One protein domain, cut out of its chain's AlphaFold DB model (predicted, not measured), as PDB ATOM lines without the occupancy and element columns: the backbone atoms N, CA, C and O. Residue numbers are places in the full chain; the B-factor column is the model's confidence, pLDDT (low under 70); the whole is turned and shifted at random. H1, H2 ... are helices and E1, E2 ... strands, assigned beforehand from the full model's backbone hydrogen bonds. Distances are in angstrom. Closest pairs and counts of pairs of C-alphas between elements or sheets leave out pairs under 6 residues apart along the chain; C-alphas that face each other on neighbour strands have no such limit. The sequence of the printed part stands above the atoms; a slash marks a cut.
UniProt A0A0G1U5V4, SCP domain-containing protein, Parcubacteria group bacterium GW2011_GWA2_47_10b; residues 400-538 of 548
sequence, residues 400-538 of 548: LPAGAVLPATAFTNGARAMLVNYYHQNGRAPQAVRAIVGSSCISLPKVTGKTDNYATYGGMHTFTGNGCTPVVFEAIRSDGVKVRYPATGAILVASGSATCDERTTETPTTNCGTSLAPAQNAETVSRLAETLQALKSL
ATOM      1  N   LEU A 400     -10.684 -45.116  22.416       95.69
ATOM      2  CA  LEU A 400     -10.878 -44.548  21.080       95.69
ATOM      3  C   LEU A 400     -12.391 -44.391  20.836       95.69
ATOM      4  O   LEU A 400     -13.020 -45.351  20.389       95.69
ATOM      5  N   PRO A 401     -13.015 -43.244  21.178       94.06
ATOM      6  CA  PRO A 401     -14.471 -43.100  21.097       94.06
ATOM      7  C   PRO A 401     -15.016 -42.945  19.675       94.06
ATOM      8  O   PRO A 401     -16.172 -43.287  19.445       94.06
ATOM      9  N   ALA A 402     -14.202 -42.482  18.724       96.56
ATOM     10  CA  ALA A 402     -14.533 -42.512  17.303       96.56
ATOM     11  C   ALA A 402     -13.272 -42.434  16.428       96.56
ATOM     12  O   ALA A 402     -12.261 -41.845  16.817       96.56
ATOM     13  N   GLY A 403     -13.368 -42.977  15.214       96.19
ATOM     14  CA  GLY A 403     -12.396 -42.815  14.135       96.19
ATOM     15  C   GLY A 403     -13.077 -42.923  12.772       96.19
ATOM     16  O   GLY A 403     -14.071 -43.634  12.632       96.19
ATOM     17  N   ALA A 404     -12.578 -42.195  11.777       95.75
ATOM     18  CA  ALA A 404     -13.170 -42.126  10.443       95.75
ATOM     19  C   ALA A 404     -12.115 -41.831   9.370       95.75
ATOM     20  O   ALA A 404     -11.119 -41.144   9.620       95.75
ATOM     21  N   VAL A 405     -12.365 -42.305   8.149       93.19
ATOM     22  CA  VAL A 405     -11.587 -41.930   6.961       93.19
ATOM     23  C   VAL A 405     -12.429 -40.946   6.159       93.19
ATOM     24  O   VAL A 405     -13.362 -41.341   5.459       93.19
ATOM     25  N   LEU A 406     -12.128 -39.653   6.273       87.75
ATOM     26  CA  LEU A 406     -12.909 -38.581   5.653       87.75
ATOM     27  C   LEU A 406     -13.060 -38.800   4.134       87.75
ATOM     28  O   LEU A 406     -12.166 -39.396   3.515       87.75
ATOM     29  N   PRO A 407     -14.176 -38.368   3.516       77.88
ATOM     30  CA  PRO A 407     -14.362 -38.493   2.074       77.88
ATOM     31  C   PRO A 407     -13.236 -37.781   1.315       77.88
ATOM     32  O   PRO A 407     -12.713 -36.756   1.765       77.88
ATOM     33  N   ALA A 408     -12.855 -38.332   0.160       68.69
ATOM     34  CA  ALA A 408     -11.949 -37.649  -0.756       68.69
ATOM     35  C   ALA A 408     -12.602 -36.355  -1.266       68.69
ATOM     36  O   ALA A 408     -13.823 -36.282  -1.406       68.69
ATOM     37  N   THR A 409     -11.790 -35.345  -1.571       63.75
ATOM     38  CA  THR A 409     -12.264 -34.122  -2.234       63.75
ATOM     39  C   THR A 409     -11.614 -34.008  -3.607       63.75
ATOM     40  O   THR A 409     -10.556 -34.596  -3.840       63.75
ATOM     41  N   ALA A 410     -12.201 -33.210  -4.501       56.56
ATOM     42  CA  ALA A 410     -11.643 -32.958  -5.835       56.56
ATOM     43  C   ALA A 410     -10.198 -32.412  -5.813       56.56
ATOM     44  O   ALA A 410      -9.488 -32.520  -6.804       56.56
ATOM     45  N   PHE A 411      -9.751 -31.861  -4.678       55.88
ATOM     46  CA  PHE A 411      -8.440 -31.233  -4.510       55.88
ATOM     47  C   PHE A 411      -7.374 -32.150  -3.889       55.88
ATOM     48  O   PHE A 411      -6.219 -31.741  -3.790       55.88
ATOM     49  N   THR A 412      -7.722 -33.363  -3.437       61.56
ATOM     50  CA  THR A 412      -6.781 -34.235  -2.701       61.56
ATOM     51  C   THR A 412      -6.219 -35.408  -3.510       61.56
ATOM     52  O   THR A 412      -5.465 -36.196  -2.950       61.56
ATOM     53  N   ASN A 413      -6.522 -35.544  -4.807       67.56
ATOM     54  CA  ASN A 413      -5.936 -36.564  -5.702       67.56
ATOM     55  C   ASN A 413      -5.947 -38.002  -5.124       67.56
ATOM     56  O   ASN A 413      -4.947 -38.716  -5.161       67.56
ATOM     57  N   GLY A 414      -7.073 -38.420  -4.534       68.44
ATOM     58  CA  GLY A 414      -7.225 -39.740  -3.897       68.44
ATOM     59  C   GLY A 414      -6.634 -39.859  -2.483       68.44
ATOM     60  O   GLY A 414      -6.878 -40.854  -1.799       68.44
ATOM     61  N   ALA A 415      -5.919 -38.842  -1.994       82.62
ATOM     62  CA  ALA A 415      -5.543 -38.740  -0.590       82.62
ATOM     63  C   ALA A 415      -6.773 -38.440   0.280       82.62
ATOM     64  O   ALA A 415      -7.573 -37.546  -0.013       82.62
ATOM     65  N   ARG A 416      -6.917 -39.187   1.375       86.38
ATOM     66  CA  ARG A 416      -7.992 -39.047   2.363       86.38
ATOM     67  C   ARG A 416      -7.393 -38.820   3.746       86.38
ATOM     68  O   ARG A 416      -6.373 -39.413   4.095       86.38
ATOM     69  N   ALA A 417      -8.033 -37.959   4.530       90.00
ATOM     70  CA  ALA A 417      -7.652 -37.725   5.917       90.00
ATOM     71  C   ALA A 417      -8.203 -38.849   6.802       90.00
ATOM     72  O   ALA A 417      -9.410 -39.085   6.839       90.00
ATOM     73  N   MET A 418      -7.321 -39.522   7.531       95.06
ATOM     74  CA  MET A 418      -7.675 -40.499   8.555       95.06
ATOM     75  C   MET A 418      -7.589 -39.803   9.912       95.06
ATOM     76  O   MET A 418      -6.516 -39.319  10.278       95.06
ATOM     77  N   LEU A 419      -8.704 -39.728  10.639       96.81
ATOM     78  CA  LEU A 419      -8.799 -39.067  11.944       96.81
ATOM     79  C   LEU A 419      -9.327 -40.043  12.998       96.81
ATOM     80  O   LEU A 419     -10.276 -40.781  12.740       96.81
ATOM     81  N   VAL A 420      -8.766 -39.998  14.204       98.31
ATOM     82  CA  VAL A 420      -9.238 -40.765  15.362       98.31
ATOM     83  C   VAL A 420      -9.125 -39.931  16.636       98.31
ATOM     84  O   VAL A 420      -8.120 -39.258  16.867       98.31
ATOM     85  N   ASN A 421     -10.161 -39.951  17.472       98.00
ATOM     86  CA  ASN A 421     -10.081 -39.357  18.802       98.00
ATOM     87  C   ASN A 421      -9.434 -40.354  19.767       98.00
ATOM     88  O   ASN A 421      -9.728 -41.546  19.723       98.00
ATOM     89  N   TYR A 422      -8.630 -39.850  20.694       97.31
ATOM     90  CA  TYR A 422      -8.129 -40.595  21.841       97.31
ATOM     91  C   TYR A 422      -8.644 -39.953  23.128       97.31
ATOM     92  O   TYR A 422      -8.608 -38.728  23.265       97.31
ATOM     93  N   TYR A 423      -9.089 -40.777  24.078       95.50
ATOM     94  CA  TYR A 423      -9.494 -40.342  25.410       95.50
ATOM     95  C   TYR A 423      -8.962 -41.270  26.509       95.50
ATOM     96  O   TYR A 423      -9.006 -42.493  26.387       95.50
ATOM     97  N   HIS A 424      -8.516 -40.708  27.631       91.75
ATOM     98  CA  HIS A 424      -8.095 -41.476  28.798       91.75
ATOM     99  C   HIS A 424      -8.591 -40.833  30.094       91.75
ATOM    100  O   HIS A 424      -8.199 -39.717  30.426       91.75
ATOM    101  N   GLN A 425      -9.398 -41.554  30.878       85.50
ATOM    102  CA  GLN A 425      -9.958 -41.040  32.137       85.50
ATOM    103  C   GLN A 425      -8.860 -40.559  33.107       85.50
ATOM    104  O   GLN A 425      -8.924 -39.438  33.597       85.50
ATOM    105  N   ASN A 426      -7.794 -41.344  33.304       84.25
ATOM    106  CA  ASN A 426      -6.741 -41.039  34.289       84.25
ATOM    107  C   ASN A 426      -5.671 -40.039  33.787       84.25
ATOM    108  O   ASN A 426      -4.512 -40.157  34.175       84.25
ATOM    109  N   GLY A 427      -6.001 -39.115  32.878       79.56
ATOM    110  CA  GLY A 427      -5.119 -37.978  32.570       79.56
ATOM    111  C   GLY A 427      -3.869 -38.249  31.711       79.56
ATOM    112  O   GLY A 427      -2.965 -37.423  31.721       79.56
ATOM    113  N   ARG A 428      -3.772 -39.367  30.971       89.19
ATOM    114  CA  ARG A 428      -2.531 -39.777  30.273       89.19
ATOM    115  C   ARG A 428      -2.639 -39.815  28.749       89.19
ATOM    116  O   ARG A 428      -3.642 -40.283  28.225       89.19
ATOM    117  N   ALA A 429      -1.553 -39.433  28.075       91.69
ATOM    118  CA  ALA A 429      -1.346 -39.607  26.637       91.69
ATOM    119  C   ALA A 429      -1.155 -41.084  26.213       91.69
ATOM    120  O   ALA A 429      -0.746 -41.924  27.028       91.69
ATOM    121  N   PRO A 430      -1.395 -41.413  24.928       94.00
ATOM    122  CA  PRO A 430      -0.946 -42.663  24.331       94.00
ATOM    123  C   PRO A 430       0.569 -42.639  24.079       94.00
ATOM    124  O   PRO A 430       1.142 -41.597  23.765       94.00
ATOM    125  N   GLN A 431       1.205 -43.810  24.132       91.88
ATOM    126  CA  GLN A 431       2.582 -44.010  23.659       91.88
ATOM    127  C   GLN A 431       2.666 -43.908  22.124       91.88
ATOM    128  O   GLN A 431       3.684 -43.499  21.576       91.88
ATOM    129  N   ALA A 432       1.593 -44.301  21.428       91.25
ATOM    130  CA  ALA A 432       1.500 -44.302  19.972       91.25
ATOM    131  C   ALA A 432       0.041 -44.259  19.502       91.25
ATOM    132  O   ALA A 432      -0.828 -44.849  20.146       91.25
ATOM    133  N   VAL A 433      -0.212 -43.655  18.338       95.25
ATOM    134  CA  VAL A 433      -1.474 -43.792  17.589       95.25
ATOM    135  C   VAL A 433      -1.152 -44.039  16.114       95.25
ATOM    136  O   VAL A 433      -0.210 -43.459  15.569       95.25
ATOM    137  N   ARG A 434      -1.898 -44.937  15.466       95.38
ATOM    138  CA  ARG A 434      -1.694 -45.337  14.069       95.38
ATOM    139  C   ARG A 434      -2.986 -45.784  13.384       95.38
ATOM    140  O   ARG A 434      -3.942 -46.163  14.053       95.38
ATOM    141  N   ALA A 435      -2.981 -45.796  12.056       96.06
ATOM    142  CA  ALA A 435      -3.921 -46.564  11.246       96.06
ATOM    143  C   ALA A 435      -3.200 -47.772  10.639       96.06
ATOM    144  O   ALA A 435      -2.092 -47.642  10.120       96.06
ATOM    145  N   ILE A 436      -3.830 -48.938  10.690       94.44
ATOM    146  CA  ILE A 436      -3.441 -50.136   9.951       94.44
ATOM    147  C   ILE A 436      -4.318 -50.155   8.697       94.44
ATOM    148  O   ILE A 436      -5.541 -50.144   8.815       94.44
ATOM    149  N   VAL A 437      -3.697 -50.108   7.520       92.44
ATOM    150  CA  VAL A 437      -4.341 -49.907   6.214       92.44
ATOM    151  C   VAL A 437      -3.911 -51.047   5.297       92.44
ATOM    152  O   VAL A 437      -2.785 -51.055   4.793       92.44
ATOM    153  N   GLY A 438      -4.770 -52.056   5.138       86.88
ATOM    154  CA  GLY A 438      -4.375 -53.330   4.538       86.88
ATOM    155  C   GLY A 438      -3.172 -53.931   5.276       86.88
ATOM    156  O   GLY A 438      -3.242 -54.205   6.472       86.88
ATOM    157  N   SER A 439      -2.045 -54.093   4.578       83.38
ATOM    158  CA  SER A 439      -0.776 -54.547   5.164       83.38
ATOM    159  C   SER A 439       0.070 -53.432   5.804       83.38
ATOM    160  O   SER A 439       0.991 -53.742   6.557       83.38
ATOM    161  N   SER A 440      -0.217 -52.156   5.529       88.56
ATOM    162  CA  SER A 440       0.603 -51.005   5.942       88.56
ATOM    163  C   SER A 440       0.238 -50.469   7.328       88.56
ATOM    164  O   SER A 440      -0.914 -50.546   7.746       88.56
ATOM    165  N   CYS A 441       1.196 -49.845   8.021       92.06
ATOM    166  CA  CYS A 441       0.953 -49.164   9.295       92.06
ATOM    167  C   CYS A 441       1.403 -47.701   9.245       92.06
ATOM    168  O   CYS A 441       2.592 -47.398   9.181       92.06
ATOM    169  N   ILE A 442       0.430 -46.796   9.299       92.44
ATOM    170  CA  ILE A 442       0.591 -45.354   9.137       92.44
ATOM    171  C   ILE A 442       0.575 -44.691  10.517       92.44
ATOM    172  O   ILE A 442      -0.436 -44.739  11.216       92.44
ATOM    173  N   SER A 443       1.685 -44.070  10.922       93.69
ATOM    174  CA  SER A 443       1.753 -43.294  12.169       93.69
ATOM    175  C   SER A 443       0.830 -42.075  12.099       93.69
ATOM    176  O   SER A 443       0.875 -41.331  11.120       93.69
ATOM    177  N   LEU A 444       0.034 -41.843  13.145       95.19
ATOM    178  CA  LEU A 444      -0.888 -40.709  13.243       95.19
ATOM    179  C   LEU A 444      -0.429 -39.768  14.370       95.19
ATOM    180  O   LEU A 444      -0.639 -40.091  15.538       95.19
ATOM    181  N   PRO A 445       0.220 -38.630  14.067       94.38
ATOM    182  CA  PRO A 445       0.558 -37.622  15.074       94.38
ATOM    183  C   PRO A 445      -0.682 -36.906  15.636       94.38
ATOM    184  O   PRO A 445      -1.780 -36.974  15.076       94.38
ATOM    185  N   LYS A 446      -0.501 -36.206  16.764       94.81
ATOM    186  CA  LYS A 446      -1.536 -35.369  17.393       94.81
ATOM    187  C   LYS A 446      -1.827 -34.160  16.497       94.81
ATOM    188  O   LYS A 446      -0.922 -33.397  16.182       94.81
ATOM    189  N   VAL A 447      -3.089 -33.988  16.111       92.81
ATOM    190  CA  VAL A 447      -3.577 -32.873  15.278       92.81
ATOM    191  C   VAL A 447      -4.048 -31.708  16.150       92.81
ATOM    192  O   VAL A 447      -3.850 -30.551  15.797       92.81
ATOM    193  N   THR A 448      -4.693 -32.000  17.284       93.81
ATOM    194  CA  THR A 448      -5.172 -31.007  18.264       93.81
ATOM    195  C   THR A 448      -5.588 -31.700  19.576       93.81
ATOM    196  O   THR A 448      -5.562 -32.930  19.667       93.81
ATOM    197  N   GLY A 449      -5.936 -30.917  20.596       92.12
ATOM    198  CA  GLY A 449      -6.338 -31.341  21.937       92.12
ATOM    199  C   GLY A 449      -5.525 -30.609  22.999       92.12
ATOM    200  O   GLY A 449      -4.308 -30.790  23.072       92.12
ATOM    201  N   LYS A 450      -6.174 -29.801  23.845       89.38
ATOM    202  CA  LYS A 450      -5.497 -28.999  24.887       89.38
ATOM    203  C   LYS A 450      -4.886 -29.814  26.024       89.38
ATOM    204  O   LYS A 450      -4.098 -29.284  26.796       89.38
ATOM    205  N   THR A 451      -5.274 -31.078  26.150       88.56
ATOM    206  CA  THR A 451      -4.820 -31.976  27.212       88.56
ATOM    207  C   THR A 451      -4.038 -33.143  26.621       88.56
ATOM    208  O   THR A 451      -4.137 -33.448  25.427       88.56
ATOM    209  N   ASP A 452      -3.273 -33.826  27.461       85.56
ATOM    210  CA  ASP A 452      -2.616 -35.080  27.088       85.56
ATOM    211  C   ASP A 452      -3.609 -36.243  27.005       85.56
ATOM    212  O   ASP A 452      -3.403 -37.195  26.259       85.56
ATOM    213  N   ASN A 453      -4.717 -36.153  27.742       90.38
ATOM    214  CA  ASN A 453      -5.681 -37.234  27.901       90.38
ATOM    215  C   ASN A 453      -6.893 -37.149  26.969       90.38
ATOM    216  O   ASN A 453      -7.680 -38.092  26.943       90.38
ATOM    217  N   TYR A 454      -7.062 -36.050  26.234       95.44
ATOM    218  CA  TYR A 454      -8.111 -35.897  25.236       95.44
ATOM    219  C   TYR A 454      -7.613 -35.097  24.029       95.44
ATOM    220  O   TYR A 454      -7.280 -33.913  24.133       95.44
ATOM    221  N   ALA A 455      -7.546 -35.771  22.881       95.88
ATOM    222  CA  ALA A 455      -6.956 -35.241  21.659       95.88
ATOM    223  C   ALA A 455      -7.471 -35.967  20.408       95.88
ATOM    224  O   ALA A 455      -7.961 -37.096  20.480       95.88
ATOM    225  N   THR A 456      -7.295 -35.342  19.244       97.50
ATOM    226  CA  THR A 456      -7.497 -35.985  17.938       97.50
ATOM    227  C   THR A 456      -6.148 -36.207  17.271       97.50
ATOM    228  O   THR A 456      -5.329 -35.291  17.182       97.50
ATOM    229  N   TYR A 457      -5.936 -37.424  16.785       97.44
ATOM    230  CA  TYR A 457      -4.755 -37.866  16.053       97.44
ATOM    231  C   TYR A 457      -5.138 -38.140  14.599       97.44
ATOM    232  O   TYR A 457      -6.275 -38.529  14.318       97.44
ATOM    233  N   GLY A 458      -4.216 -37.940  13.660       96.19
ATOM    234  CA  GLY A 458      -4.542 -38.135  12.253       96.19
ATOM    235  C   GLY A 458      -3.422 -37.853  11.262       96.19
ATOM    236  O   GLY A 458      -2.328 -37.434  11.628       96.19
ATOM    237  N   GLY A 459      -3.717 -38.104   9.990       91.50
ATOM    238  CA  GLY A 459      -2.795 -37.934   8.871       91.50
ATOM    239  C   GLY A 459      -3.468 -38.210   7.525       91.50
ATOM    240  O   GLY A 459      -4.579 -38.738   7.474       91.50
ATOM    241  N   MET A 460      -2.799 -37.849   6.430       89.62
ATOM    242  CA  MET A 460      -3.260 -38.145   5.068       89.62
ATOM    243  C   MET A 460      -2.731 -39.504   4.600       89.62
ATOM    244  O   MET A 460      -1.579 -39.846   4.866       89.62
ATOM    245  N   HIS A 461      -3.542 -40.253   3.853       89.69
ATOM    246  CA  HIS A 461      -3.106 -41.453   3.136       89.69
ATOM    247  C   HIS A 461      -3.775 -41.537   1.761       89.69
ATOM    248  O   HIS A 461      -4.969 -41.259   1.633       89.69
ATOM    249  N   THR A 462      -3.008 -41.909   0.736       88.69
ATOM    250  CA  THR A 462      -3.488 -42.059  -0.645       88.69
ATOM    251  C   THR A 462      -3.842 -43.512  -0.905       88.69
ATOM    252  O   THR A 462      -2.964 -44.368  -0.945       88.69
ATOM    253  N   PHE A 463      -5.131 -43.780  -1.093       86.06
ATOM    254  CA  PHE A 463      -5.637 -45.121  -1.365       86.06
ATOM    255  C   PHE A 463      -5.520 -45.403  -2.869       86.06
ATOM    256  O   PHE A 463      -6.268 -44.849  -3.675       86.06
ATOM    257  N   THR A 464      -4.530 -46.210  -3.249       83.25
ATOM    258  CA  THR A 464      -4.168 -46.501  -4.647       83.25
ATOM    259  C   THR A 464      -4.710 -47.844  -5.138       83.25
ATOM    260  O   THR A 464      -4.998 -48.732  -4.343       83.25
ATOM    261  N   GLY A 465      -4.761 -48.032  -6.459       80.88
ATOM    262  CA  GLY A 465      -5.278 -49.256  -7.081       80.88
ATOM    263  C   GLY A 465      -6.807 -49.279  -7.145       80.88
ATOM    264  O   GLY A 465      -7.461 -48.261  -6.918       80.88
ATOM    265  N   ASN A 466      -7.377 -50.442  -7.461       80.38
ATOM    266  CA  ASN A 466      -8.822 -50.640  -7.573       80.38
ATOM    267  C   ASN A 466      -9.275 -51.740  -6.603       80.38
ATOM    268  O   ASN A 466      -8.882 -52.891  -6.781       80.38
ATOM    269  N   GLY A 467     -10.059 -51.400  -5.578       85.94
ATOM    270  CA  GLY A 467     -10.523 -52.374  -4.586       85.94
ATOM    271  C   GLY A 467     -10.973 -51.767  -3.256       85.94
ATOM    272  O   GLY A 467     -11.086 -50.550  -3.110       85.94
ATOM    273  N   CYS A 468     -11.221 -52.644  -2.282       88.50
ATOM    274  CA  CYS A 468     -11.696 -52.303  -0.941       88.50
ATOM    275  C   CYS A 468     -10.582 -52.531   0.087       88.50
ATOM    276  O   CYS A 468     -10.202 -53.667   0.359       88.50
ATOM    277  N   THR A 469     -10.047 -51.456   0.664       90.56
ATOM    278  CA  THR A 469      -8.947 -51.518   1.640       90.56
ATOM    279  C   THR A 469      -9.488 -51.469   3.072       90.56
ATOM    280  O   THR A 469     -10.089 -50.455   3.435       90.56
ATOM    281  N   PRO A 470      -9.275 -52.493   3.920       92.38
ATOM    282  CA  PRO A 470      -9.675 -52.444   5.323       92.38
ATOM    283  C   PRO A 470      -8.745 -51.547   6.151       92.38
ATOM    284  O   PRO A 470      -7.516 -51.635   6.061       92.38
ATOM    285  N   VAL A 471      -9.349 -50.701   6.985       93.75
ATOM    286  CA  VAL A 471      -8.689 -49.732   7.865       93.75
ATOM    287  C   VAL A 471      -9.134 -49.932   9.311       93.75
ATOM    288  O   VAL A 471     -10.328 -49.934   9.619       93.75
ATOM    289  N   VAL A 472      -8.160 -50.051  10.214       95.50
ATOM    290  CA  VAL A 472      -8.363 -50.080  11.670       95.50
ATOM    291  C   VAL A 472      -7.402 -49.099  12.328       95.50
ATOM    292  O   VAL A 472      -6.194 -49.163  12.121       95.50
ATOM    293  N   PHE A 473      -7.924 -48.205  13.157       96.62
ATOM    294  CA  PHE A 473      -7.120 -47.359  14.029       96.62
ATOM    295  C   PHE A 473      -6.658 -48.158  15.248       96.62
ATOM    296  O   PHE A 473      -7.431 -48.921  15.820       96.62
ATOM    297  N   GLU A 474      -5.415 -47.965  15.678       95.06
ATOM    298  CA  GLU A 474      -4.856 -48.572  16.885       95.06
ATOM    299  C   GLU A 474      -4.117 -47.508  17.702       95.06
ATOM    300  O   GLU A 474      -3.329 -46.731  17.158       95.06
ATOM    301  N   ALA A 475      -4.341 -47.487  19.015       94.56
ATOM    302  CA  ALA A 475      -3.544 -46.704  19.950       94.56
ATOM    303  C   ALA A 475      -2.921 -47.609  21.011       94.56
ATOM    304  O   ALA A 475      -3.541 -48.563  21.483       94.56
ATOM    305  N   ILE A 476      -1.693 -47.280  21.398       92.50
ATOM    306  CA  ILE A 476      -0.981 -47.911  22.506       92.50
ATOM    307  C   ILE A 476      -1.136 -46.976  23.701       92.50
ATOM    308  O   ILE A 476      -0.647 -45.846  23.687       92.50
ATOM    309  N   ARG A 477      -1.872 -47.419  24.718       90.06
ATOM    310  CA  ARG A 477      -2.089 -46.672  25.963       90.06
ATOM    311  C   ARG A 477      -0.783 -46.502  26.746       90.06
ATOM    312  O   ARG A 477       0.183 -47.223  26.528       90.06
ATOM    313  N   SER A 478      -0.777 -45.581  27.713       86.06
ATOM    314  CA  SER A 478       0.367 -45.354  28.617       86.06
ATOM    315  C   SER A 478       0.875 -46.609  29.351       86.06
ATOM    316  O   SER A 478       2.046 -46.666  29.708       86.06
ATOM    317  N   ASP A 479       0.006 -47.604  29.550       86.06
ATOM    318  CA  ASP A 479       0.262 -48.900  30.190       86.06
ATOM    319  C   ASP A 479       0.651 -50.013  29.191       86.06
ATOM    320  O   ASP A 479       0.736 -51.180  29.563       86.06
ATOM    321  N   GLY A 480       0.881 -49.669  27.919       86.62
ATOM    322  CA  GLY A 480       1.219 -50.607  26.846       86.62
ATOM    323  C   GLY A 480       0.020 -51.341  26.233       86.62
ATOM    324  O   GLY A 480       0.187 -52.036  25.228       86.62
ATOM    325  N   VAL A 481      -1.196 -51.186  26.773       88.94
ATOM    326  CA  VAL A 481      -2.386 -51.873  26.251       88.94
ATOM    327  C   VAL A 481      -2.777 -51.297  24.886       88.94
ATOM    328  O   VAL A 481      -3.046 -50.100  24.743       88.94
ATOM    329  N   LYS A 482      -2.841 -52.171  23.875       90.12
ATOM    330  CA  LYS A 482      -3.360 -51.847  22.540       90.12
ATOM    331  C   LYS A 482      -4.885 -51.779  22.566       90.12
ATOM    332  O   LYS A 482      -5.541 -52.714  23.015       90.12
ATOM    333  N   VAL A 483      -5.443 -50.697  22.034       91.75
ATOM    334  CA  VAL A 483      -6.885 -50.508  21.806       91.75
ATOM    335  C   VAL A 483      -7.133 -50.193  20.335       91.75
ATOM    336  O   VAL A 483      -6.298 -49.544  19.702       91.75
ATOM    337  N   ARG A 484      -8.261 -50.652  19.779       93.25
ATOM    338  CA  ARG A 484      -8.586 -50.530  18.349       93.25
ATOM    339  C   ARG A 484      -9.934 -49.847  18.109       93.25
ATOM    340  O   ARG A 484     -10.844 -49.975  18.927       93.25
ATOM    341  N   TYR A 485     -10.043 -49.130  16.991       93.44
ATOM    342  CA  TYR A 485     -11.300 -48.611  16.451       93.44
ATOM    343  C   TYR A 485     -11.399 -48.908  14.938       93.44
ATOM    344  O   TYR A 485     -10.512 -48.484  14.196       93.44
ATOM    345  N   PRO A 486     -12.472 -49.552  14.439       91.31
ATOM    346  CA  PRO A 486     -13.537 -50.201  15.205       91.31
ATOM    347  C   PRO A 486     -12.994 -51.255  16.186       91.31
ATOM    348  O   PRO A 486     -11.906 -51.793  15.991       91.31
ATOM    349  N   ALA A 487     -13.731 -51.525  17.266       84.50
ATOM    350  CA  ALA A 487     -13.352 -52.568  18.226       84.50
ATOM    351  C   ALA A 487     -13.528 -53.983  17.638       84.50
ATOM    352  O   ALA A 487     -12.820 -54.913  18.017       84.50
ATOM    353  N   THR A 488     -14.451 -54.120  16.684       81.19
ATOM    354  CA  THR A 488     -14.754 -55.333  15.918       81.19
ATOM    355  C   THR A 488     -14.844 -54.975  14.437       81.19
ATOM    356  O   THR A 488     -15.557 -54.033  14.082       81.19
ATOM    357  N   GLY A 489     -14.159 -55.731  13.577       88.12
ATOM    358  CA  GLY A 489     -14.114 -55.453  12.141       88.12
ATOM    359  C   GLY A 489     -13.270 -54.229  11.761       88.12
ATOM    360  O   GLY A 489     -12.542 -53.666  12.579       88.12
ATOM    361  N   ALA A 490     -13.364 -53.825  10.497       89.25
ATOM    362  CA  ALA A 490     -12.617 -52.716   9.907       89.25
ATOM    363  C   ALA A 490     -13.539 -51.765   9.130       89.25
ATOM    364  O   ALA A 490     -14.611 -52.166   8.679       89.25
ATOM    365  N   ILE A 491     -13.105 -50.515   8.945       91.25
ATOM    366  CA  ILE A 491     -13.707 -49.591   7.971       91.25
ATOM    367  C   ILE A 491     -13.169 -49.977   6.595       91.25
ATOM    368  O   ILE A 491     -11.955 -50.012   6.413       91.25
ATOM    369  N   LEU A 492     -14.033 -50.252   5.625       89.88
ATOM    370  CA  LEU A 492     -13.611 -50.471   4.243       89.88
ATOM    371  C   LEU A 492     -13.516 -49.135   3.498       89.88
ATOM    372  O   LEU A 492     -14.406 -48.288   3.563       89.88
ATOM    373  N   VAL A 493     -12.416 -48.953   2.770       88.31
ATOM    374  CA  VAL A 493     -12.150 -47.773   1.947       88.31
ATOM    375  C   VAL A 493     -12.009 -48.192   0.490       88.31
ATOM    376  O   VAL A 493     -11.046 -48.862   0.122       88.31
ATOM    377  N   ALA A 494     -12.963 -47.768  -0.336       84.56
ATOM    378  CA  ALA A 494     -12.893 -47.904  -1.784       84.56
ATOM    379  C   ALA A 494     -11.763 -47.053  -2.393       84.56
ATOM    380  O   ALA A 494     -11.573 -45.891  -2.008       84.56
ATOM    381  N   SER A 495     -11.079 -47.612  -3.390       83.31
ATOM    382  CA  SER A 495     -10.190 -46.905  -4.316       83.31
ATOM    383  C   SER A 495     -10.469 -47.314  -5.767       83.31
ATOM    384  O   SER A 495     -10.970 -48.409  -6.031       83.31
ATOM    385  N   GLY A 496     -10.132 -46.441  -6.720       77.69
ATOM    386  CA  GLY A 496     -10.377 -46.677  -8.145       77.69
ATOM    387  C   GLY A 496     -11.860 -46.556  -8.508       77.69
ATOM    388  O   GLY A 496     -12.485 -45.542  -8.213       77.69
ATOM    389  N   SER A 497     -12.405 -47.584  -9.159       74.38
ATOM    390  CA  SER A 497     -13.825 -47.724  -9.512       74.38
ATOM    391  C   SER A 497     -14.582 -48.713  -8.612       74.38
ATOM    392  O   SER A 497     -15.732 -49.047  -8.896       74.38
ATOM    393  N   ALA A 498     -13.954 -49.205  -7.540       75.00
ATOM    394  CA  ALA A 498     -14.560 -50.169  -6.636       75.00
ATOM    395  C   ALA A 498     -15.755 -49.579  -5.870       75.00
ATOM    396  O   ALA A 498     -15.681 -48.489  -5.306       75.00
ATOM    397  N   THR A 499     -16.836 -50.353  -5.797       79.00
ATOM    398  CA  THR A 499     -17.899 -50.166  -4.802       79.00
ATOM    399  C   THR A 499     -17.647 -51.148  -3.666       79.00
ATOM    400  O   THR A 499     -17.326 -52.307  -3.921       79.00
ATOM    401  N   CYS A 500     -17.771 -50.684  -2.427       77.56
ATOM    402  CA  CYS A 500     -17.504 -51.468  -1.227       77.56
ATOM    403  C   CYS A 500     -18.641 -51.262  -0.231       77.56
ATOM    404  O   CYS A 500     -19.142 -50.142  -0.108       77.56
ATOM    405  N   ASP A 501     -18.969 -52.296   0.545       82.12
ATOM    406  CA  ASP A 501     -19.577 -52.070   1.855       82.12
ATOM    407  C   ASP A 501     -18.643 -51.204   2.710       82.12
ATOM    408  O   ASP A 501     -17.438 -51.147   2.481       82.12
ATOM    409  N   GLU A 502     -19.183 -50.509   3.706       79.62
ATOM    410  CA  GLU A 502     -18.407 -49.557   4.516       79.62
ATOM    411  C   GLU A 502     -17.660 -50.202   5.688       79.62
ATOM    412  O   GLU A 502     -16.779 -49.597   6.306       79.62
ATOM    413  N   ARG A 503     -18.046 -51.431   6.027       83.75
ATOM    414  CA  ARG A 503     -17.504 -52.221   7.125       83.75
ATOM    415  C   ARG A 503     -17.340 -53.665   6.677       83.75
ATOM    416  O   ARG A 503     -18.167 -54.183   5.940       83.75
ATOM    417  N   THR A 504     -16.314 -54.316   7.202       81.38
ATOM    418  CA  THR A 504     -16.133 -55.771   7.125       81.38
ATOM    419  C   THR A 504     -15.859 -56.323   8.521       81.38
ATOM    420  O   THR A 504     -15.360 -55.600   9.387       81.38
ATOM    421  N   THR A 505     -16.160 -57.598   8.753       83.69
ATOM    422  CA  THR A 505     -15.693 -58.341   9.934       83.69
ATOM    423  C   THR A 505     -14.199 -58.677   9.851       83.69
ATOM    424  O   THR A 505     -13.569 -58.909  10.882       83.69
ATOM    425  N   GLU A 506     -13.606 -58.643   8.654       79.88
ATOM    426  CA  GLU A 506     -12.191 -58.932   8.411       79.88
ATOM    427  C   GLU A 506     -11.278 -57.798   8.908       79.88
ATOM    428  O   GLU A 506     -11.202 -56.710   8.334       79.88
ATOM    429  N   THR A 507     -10.542 -58.041   9.993       81.69
ATOM    430  CA  THR A 507      -9.585 -57.063  10.531       81.69
ATOM    431  C   THR A 507      -8.185 -57.239   9.934       81.69
ATOM    432  O   THR A 507      -7.704 -58.375   9.887       81.69
ATOM    433  N   PRO A 508      -7.454 -56.152   9.617       82.00
ATOM    434  CA  PRO A 508      -6.022 -56.203   9.338       82.00
ATOM    435  C   PRO A 508      -5.235 -56.929  10.441       82.00
ATOM    436  O   PRO A 508      -5.242 -56.535  11.615       82.00
ATOM    437  N   THR A 509      -4.536 -57.995  10.048       77.19
ATOM    438  CA  THR A 509      -3.754 -58.863  10.943       77.19
ATOM    439  C   THR A 509      -2.334 -58.351  11.202       77.19
ATOM    440  O   THR A 509      -1.664 -58.856  12.103       77.19
ATOM    441  N   THR A 510      -1.870 -57.331  10.467       84.38
ATOM    442  CA  THR A 510      -0.523 -56.759  10.611       84.38
ATOM    443  C   THR A 510      -0.232 -56.320  12.047       84.38
ATOM    444  O   THR A 510      -0.873 -55.420  12.595       84.38
ATOM    445  N   ASN A 511       0.807 -56.904  12.643       84.38
ATOM    446  CA  ASN A 511       1.331 -56.499  13.943       84.38
ATOM    447  C   ASN A 511       2.530 -55.557  13.771       84.38
ATOM    448  O   ASN A 511       3.676 -55.999  13.742       84.38
ATOM    449  N   CYS A 512       2.291 -54.248  13.728       84.81
ATOM    450  CA  CYS A 512       3.355 -53.236  13.660       84.81
ATOM    451  C   CYS A 512       4.067 -52.986  15.012       84.81
ATOM    452  O   CYS A 512       4.369 -51.851  15.375       84.81
ATOM    453  N   GLY A 513       4.321 -54.038  15.793       80.75
ATOM    454  CA  GLY A 513       5.117 -53.973  17.024       80.75
ATOM    455  C   GLY A 513       4.508 -53.120  18.146       80.75
ATOM    456  O   GLY A 513       3.292 -52.883  18.181       80.75
ATOM    457  N   THR A 514       5.360 -52.699  19.083       68.62
ATOM    458  CA  THR A 514       5.020 -51.915  20.289       68.62
ATOM    459  C   THR A 514       5.610 -50.504  20.299       68.62
ATOM    460  O   THR A 514       5.061 -49.634  20.965       68.62
ATOM    461  N   SER A 515       6.680 -50.247  19.547       56.41
ATOM    462  CA  SER A 515       7.215 -48.903  19.318       56.41
ATOM    463  C   SER A 515       6.622 -48.274  18.053       56.41
ATOM    464  O   SER A 515       6.197 -48.966  17.123       56.41
ATOM    465  N   LEU A 516       6.630 -46.941  17.990       52.28
ATOM    466  CA  LEU A 516       6.677 -46.251  16.704       52.28
ATOM    467  C   LEU A 516       8.118 -46.322  16.189       52.28
ATOM    468  O   LEU A 516       9.053 -46.027  16.934       52.28
ATOM    469  N   ALA A 517       8.298 -46.655  14.911       42.59
ATOM    470  CA  ALA A 517       9.511 -46.246  14.215       42.59
ATOM    471  C   ALA A 517       9.583 -44.702  14.231       42.59
ATOM    472  O   ALA A 517       8.529 -44.062  14.124       42.59
ATOM    473  N   PRO A 518      10.774 -44.088  14.374       39.50
ATOM    474  CA  PRO A 518      10.902 -42.633  14.396       39.50
ATOM    475  C   PRO A 518      10.271 -42.037  13.135       39.50
ATOM    476  O   PRO A 518      10.554 -42.463  12.013       39.50
ATOM    477  N   ALA A 519       9.352 -41.092  13.326       43.62
ATOM    478  CA  ALA A 519       8.459 -40.658  12.264       43.62
ATOM    479  C   ALA A 519       9.206 -39.845  11.196       43.62
ATOM    480  O   ALA A 519       9.407 -38.643  11.356       43.62
ATOM    481  N   GLN A 520       9.496 -40.475  10.051       42.81
ATOM    482  CA  GLN A 520      10.017 -39.811   8.841       42.81
ATOM    483  C   GLN A 520       9.126 -38.654   8.336       42.81
ATOM    484  O   GLN A 520       9.560 -37.859   7.516       42.81
ATOM    485  N   ASN A 521       7.895 -38.537   8.851       47.53
ATOM    486  CA  ASN A 521       6.938 -37.480   8.529       47.53
ATOM    487  C   ASN A 521       6.760 -36.411   9.625       47.53
ATOM    488  O   ASN A 521       5.879 -35.570   9.476       47.53
ATOM    489  N   ALA A 522       7.538 -36.411  10.717       43.94
ATOM    490  CA  ALA A 522       7.397 -35.384  11.761       43.94
ATOM    491  C   ALA A 522       7.604 -33.963  11.197       43.94
ATOM    492  O   ALA A 522       6.785 -33.073  11.420       43.94
ATOM    493  N   GLU A 523       8.645 -33.785  10.382       45.12
ATOM    494  CA  GLU A 523       8.935 -32.523   9.698       45.12
ATOM    495  C   GLU A 523       7.880 -32.192   8.626       45.12
ATOM    496  O   GLU A 523       7.384 -31.069   8.561       45.12
ATOM    497  N   THR A 524       7.463 -33.188   7.836       47.50
ATOM    498  CA  THR A 524       6.400 -33.063   6.822       47.50
ATOM    499  C   THR A 524       5.076 -32.596   7.430       47.50
ATOM    500  O   THR A 524       4.371 -31.784   6.835       47.50
ATOM    501  N   VAL A 525       4.737 -33.085   8.628       53.31
ATOM    502  CA  VAL A 525       3.509 -32.719   9.346       53.31
ATOM    503  C   VAL A 525       3.624 -31.348  10.011       53.31
ATOM    504  O   VAL A 525       2.634 -30.622   9.995       53.31
ATOM    505  N   SER A 526       4.804 -30.945  10.500       48.06
ATOM    506  CA  SER A 526       5.039 -29.558  10.940       48.06
ATOM    507  C   SER A 526       4.808 -28.585   9.780       48.06
ATOM    508  O   SER A 526       3.916 -27.741   9.853       48.06
ATOM    509  N   ARG A 527       5.477 -28.813   8.641       51.56
ATOM    510  CA  ARG A 527       5.328 -28.015   7.411       51.56
ATOM    511  C   ARG A 527       3.876 -27.975   6.908       51.56
ATOM    512  O   ARG A 527       3.407 -26.931   6.454       51.56
ATOM    513  N   LEU A 528       3.124 -29.078   7.011       52.72
ATOM    514  CA  LEU A 528       1.688 -29.115   6.687       52.72
ATOM    515  C   LEU A 528       0.826 -28.328   7.686       52.72
ATOM    516  O   LEU A 528      -0.094 -27.632   7.260       52.72
ATOM    517  N   ALA A 529       1.113 -28.401   8.987       53.66
ATOM    518  CA  ALA A 529       0.412 -27.627  10.010       53.66
ATOM    519  C   ALA A 529       0.679 -26.119   9.856       53.66
ATOM    520  O   ALA A 529      -0.263 -25.329   9.882       53.66
ATOM    521  N   GLU A 530       1.930 -25.733   9.602       60.44
ATOM    522  CA  GLU A 530       2.358 -24.372   9.257       60.44
ATOM    523  C   GLU A 530       1.637 -23.866   7.995       60.44
ATOM    524  O   GLU A 530       1.062 -22.777   8.002       60.44
ATOM    525  N   THR A 531       1.565 -24.687   6.942       56.84
ATOM    526  CA  THR A 531       0.826 -24.364   5.705       56.84
ATOM    527  C   THR A 531      -0.673 -24.186   5.968       56.84
ATOM    528  O   THR A 531      -1.295 -23.264   5.441       56.84
ATOM    529  N   LEU A 532      -1.274 -25.020   6.826       57.78
ATOM    530  CA  LEU A 532      -2.683 -24.897   7.209       57.78
ATOM    531  C   LEU A 532      -2.942 -23.648   8.072       57.78
ATOM    532  O   LEU A 532      -3.996 -23.021   7.958       57.78
ATOM    533  N   GLN A 533      -1.982 -23.266   8.918       66.88
ATOM    534  CA  GLN A 533      -2.013 -22.044   9.724       66.88
ATOM    535  C   GLN A 533      -1.901 -20.794   8.832       66.88
ATOM    536  O   GLN A 533      -2.650 -19.831   9.019       66.88
ATOM    537  N   ALA A 534      -1.034 -20.832   7.816       56.44
ATOM    538  CA  ALA A 534      -0.909 -19.790   6.801       56.44
ATOM    539  C   ALA A 534      -2.193 -19.651   5.963       56.44
ATOM    540  O   ALA A 534      -2.700 -18.543   5.814       56.44
ATOM    541  N   LEU A 535      -2.786 -20.760   5.502       62.53
ATOM    542  CA  LEU A 535      -4.057 -20.753   4.763       62.53
ATOM    543  C   LEU A 535      -5.225 -20.192   5.587       62.53
ATOM    544  O   LEU A 535      -6.013 -19.408   5.063       62.53
ATOM    545  N   LYS A 536      -5.323 -20.523   6.883       68.12
ATOM    546  CA  LYS A 536      -6.301 -19.895   7.793       68.12
ATOM    547  C   LYS A 536      -6.067 -18.388   7.920       68.12
ATOM    548  O   LYS A 536      -7.016 -17.617   7.850       68.12
ATOM    549  N   SER A 537      -4.810 -17.973   8.070       65.81
ATOM    550  CA  SER A 537      -4.440 -16.556   8.194       65.81
ATOM    551  C   SER A 537      -4.781 -15.767   6.924       65.81
ATOM    552  O   SER A 537      -5.338 -14.675   7.011       65.81
ATOM    553  N   LEU A 538      -4.529 -16.354   5.749       60.84
ATOM    554  CA  LEU A 538      -4.908 -15.803   4.450       60.84
ATOM    555  C   LEU A 538      -6.435 -15.716   4.294       60.84
ATOM    556  O   LEU A 538      -6.943 -14.707   3.814       60.84
TER     557      LEU A 538
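This is residues 400 to 538 of the 548 residues of the protein "SCP domain-containing protein" of Parcubacteria group bacterium GW2011_GWA2_47_10b (UniProt A0A0G1U5V4). Two antiparallel sheets lie face to face as a sandwich, E1, E2, E6 and E5 in one and the strongly twisted, branched sheet of E3, E4, E7, E8 and E9 in the other. A long link leads from E9 to the one helix, H1, which only grazes the first sheet; its residues 530 to 538 stick out from the body. The printed part has 139 residues, with nine named strands in chain order E1 to E9 and then H1, of mixed class. It is compact, with a radius of gyration of the C-alphas of 15.2 A, and spans 43 by 42 by 25 A.

E1, residues 403 to 405, and E2, residues 415 to 423, form a hairpin, with N 404 and O 419 2.9 A apart. Their sheet has the order E1, E2, E6, E5. E2 is the antiparallel neighbour of E6, residues 454 to 462, with N 420 and O 457 2.9 A apart. E6 forms a hairpin with E5, residues 446 to 448, with N 447 and O 456 2.8 A apart. In the other sheet, E3, residues 432 to 437, forms a hairpin with E4, residues 440 to 443, with N 437 and O 440 2.8 A apart. E4 runs on into E5 at 50 degrees. On the other side of E3 is E7, residues 467 to 476, antiparallel, with N 436 and O 472 2.8 A apart. E8, residues 482 to 485, and E9, residues 490 to 495, lie on the side of E7 away from E3. N 473 and O 485 are 2.8 A apart in the hairpin of E7 and E8, as are N 469 and O 493 between E7 and E9. The facing parts of the sandwich are 9.5 A centre to centre; the closest C-alphas of E3 and E6, Val 433 and Tyr 457, are 6.9 A apart. H1, residues 522 to 538, grazes the first sheet with residues 525 to 529; every O i to N i+4 pair in it is within hydrogen-bond range.

E1 begins at C-alpha 403, (-12.396, -42.815, 14.135). From first to last C-alpha, E2 is 26.3 A long, E3 16.0 A, E6 27.0 A, E7 29.1 A, E9 15.6 A and H1 24.3 A. H1 ends at C-alpha 538, (-4.908, -15.803, 4.450).

The farthest C-alphas, Asn 426 and Ser 497, are 44.9 A apart. The printed part has no cut. The link from E9 to H1, residues 496 to 521, is long. Mean pLDDT of the printed part is 81.4; residues 408 to 414 and 514 to 538 are under 70.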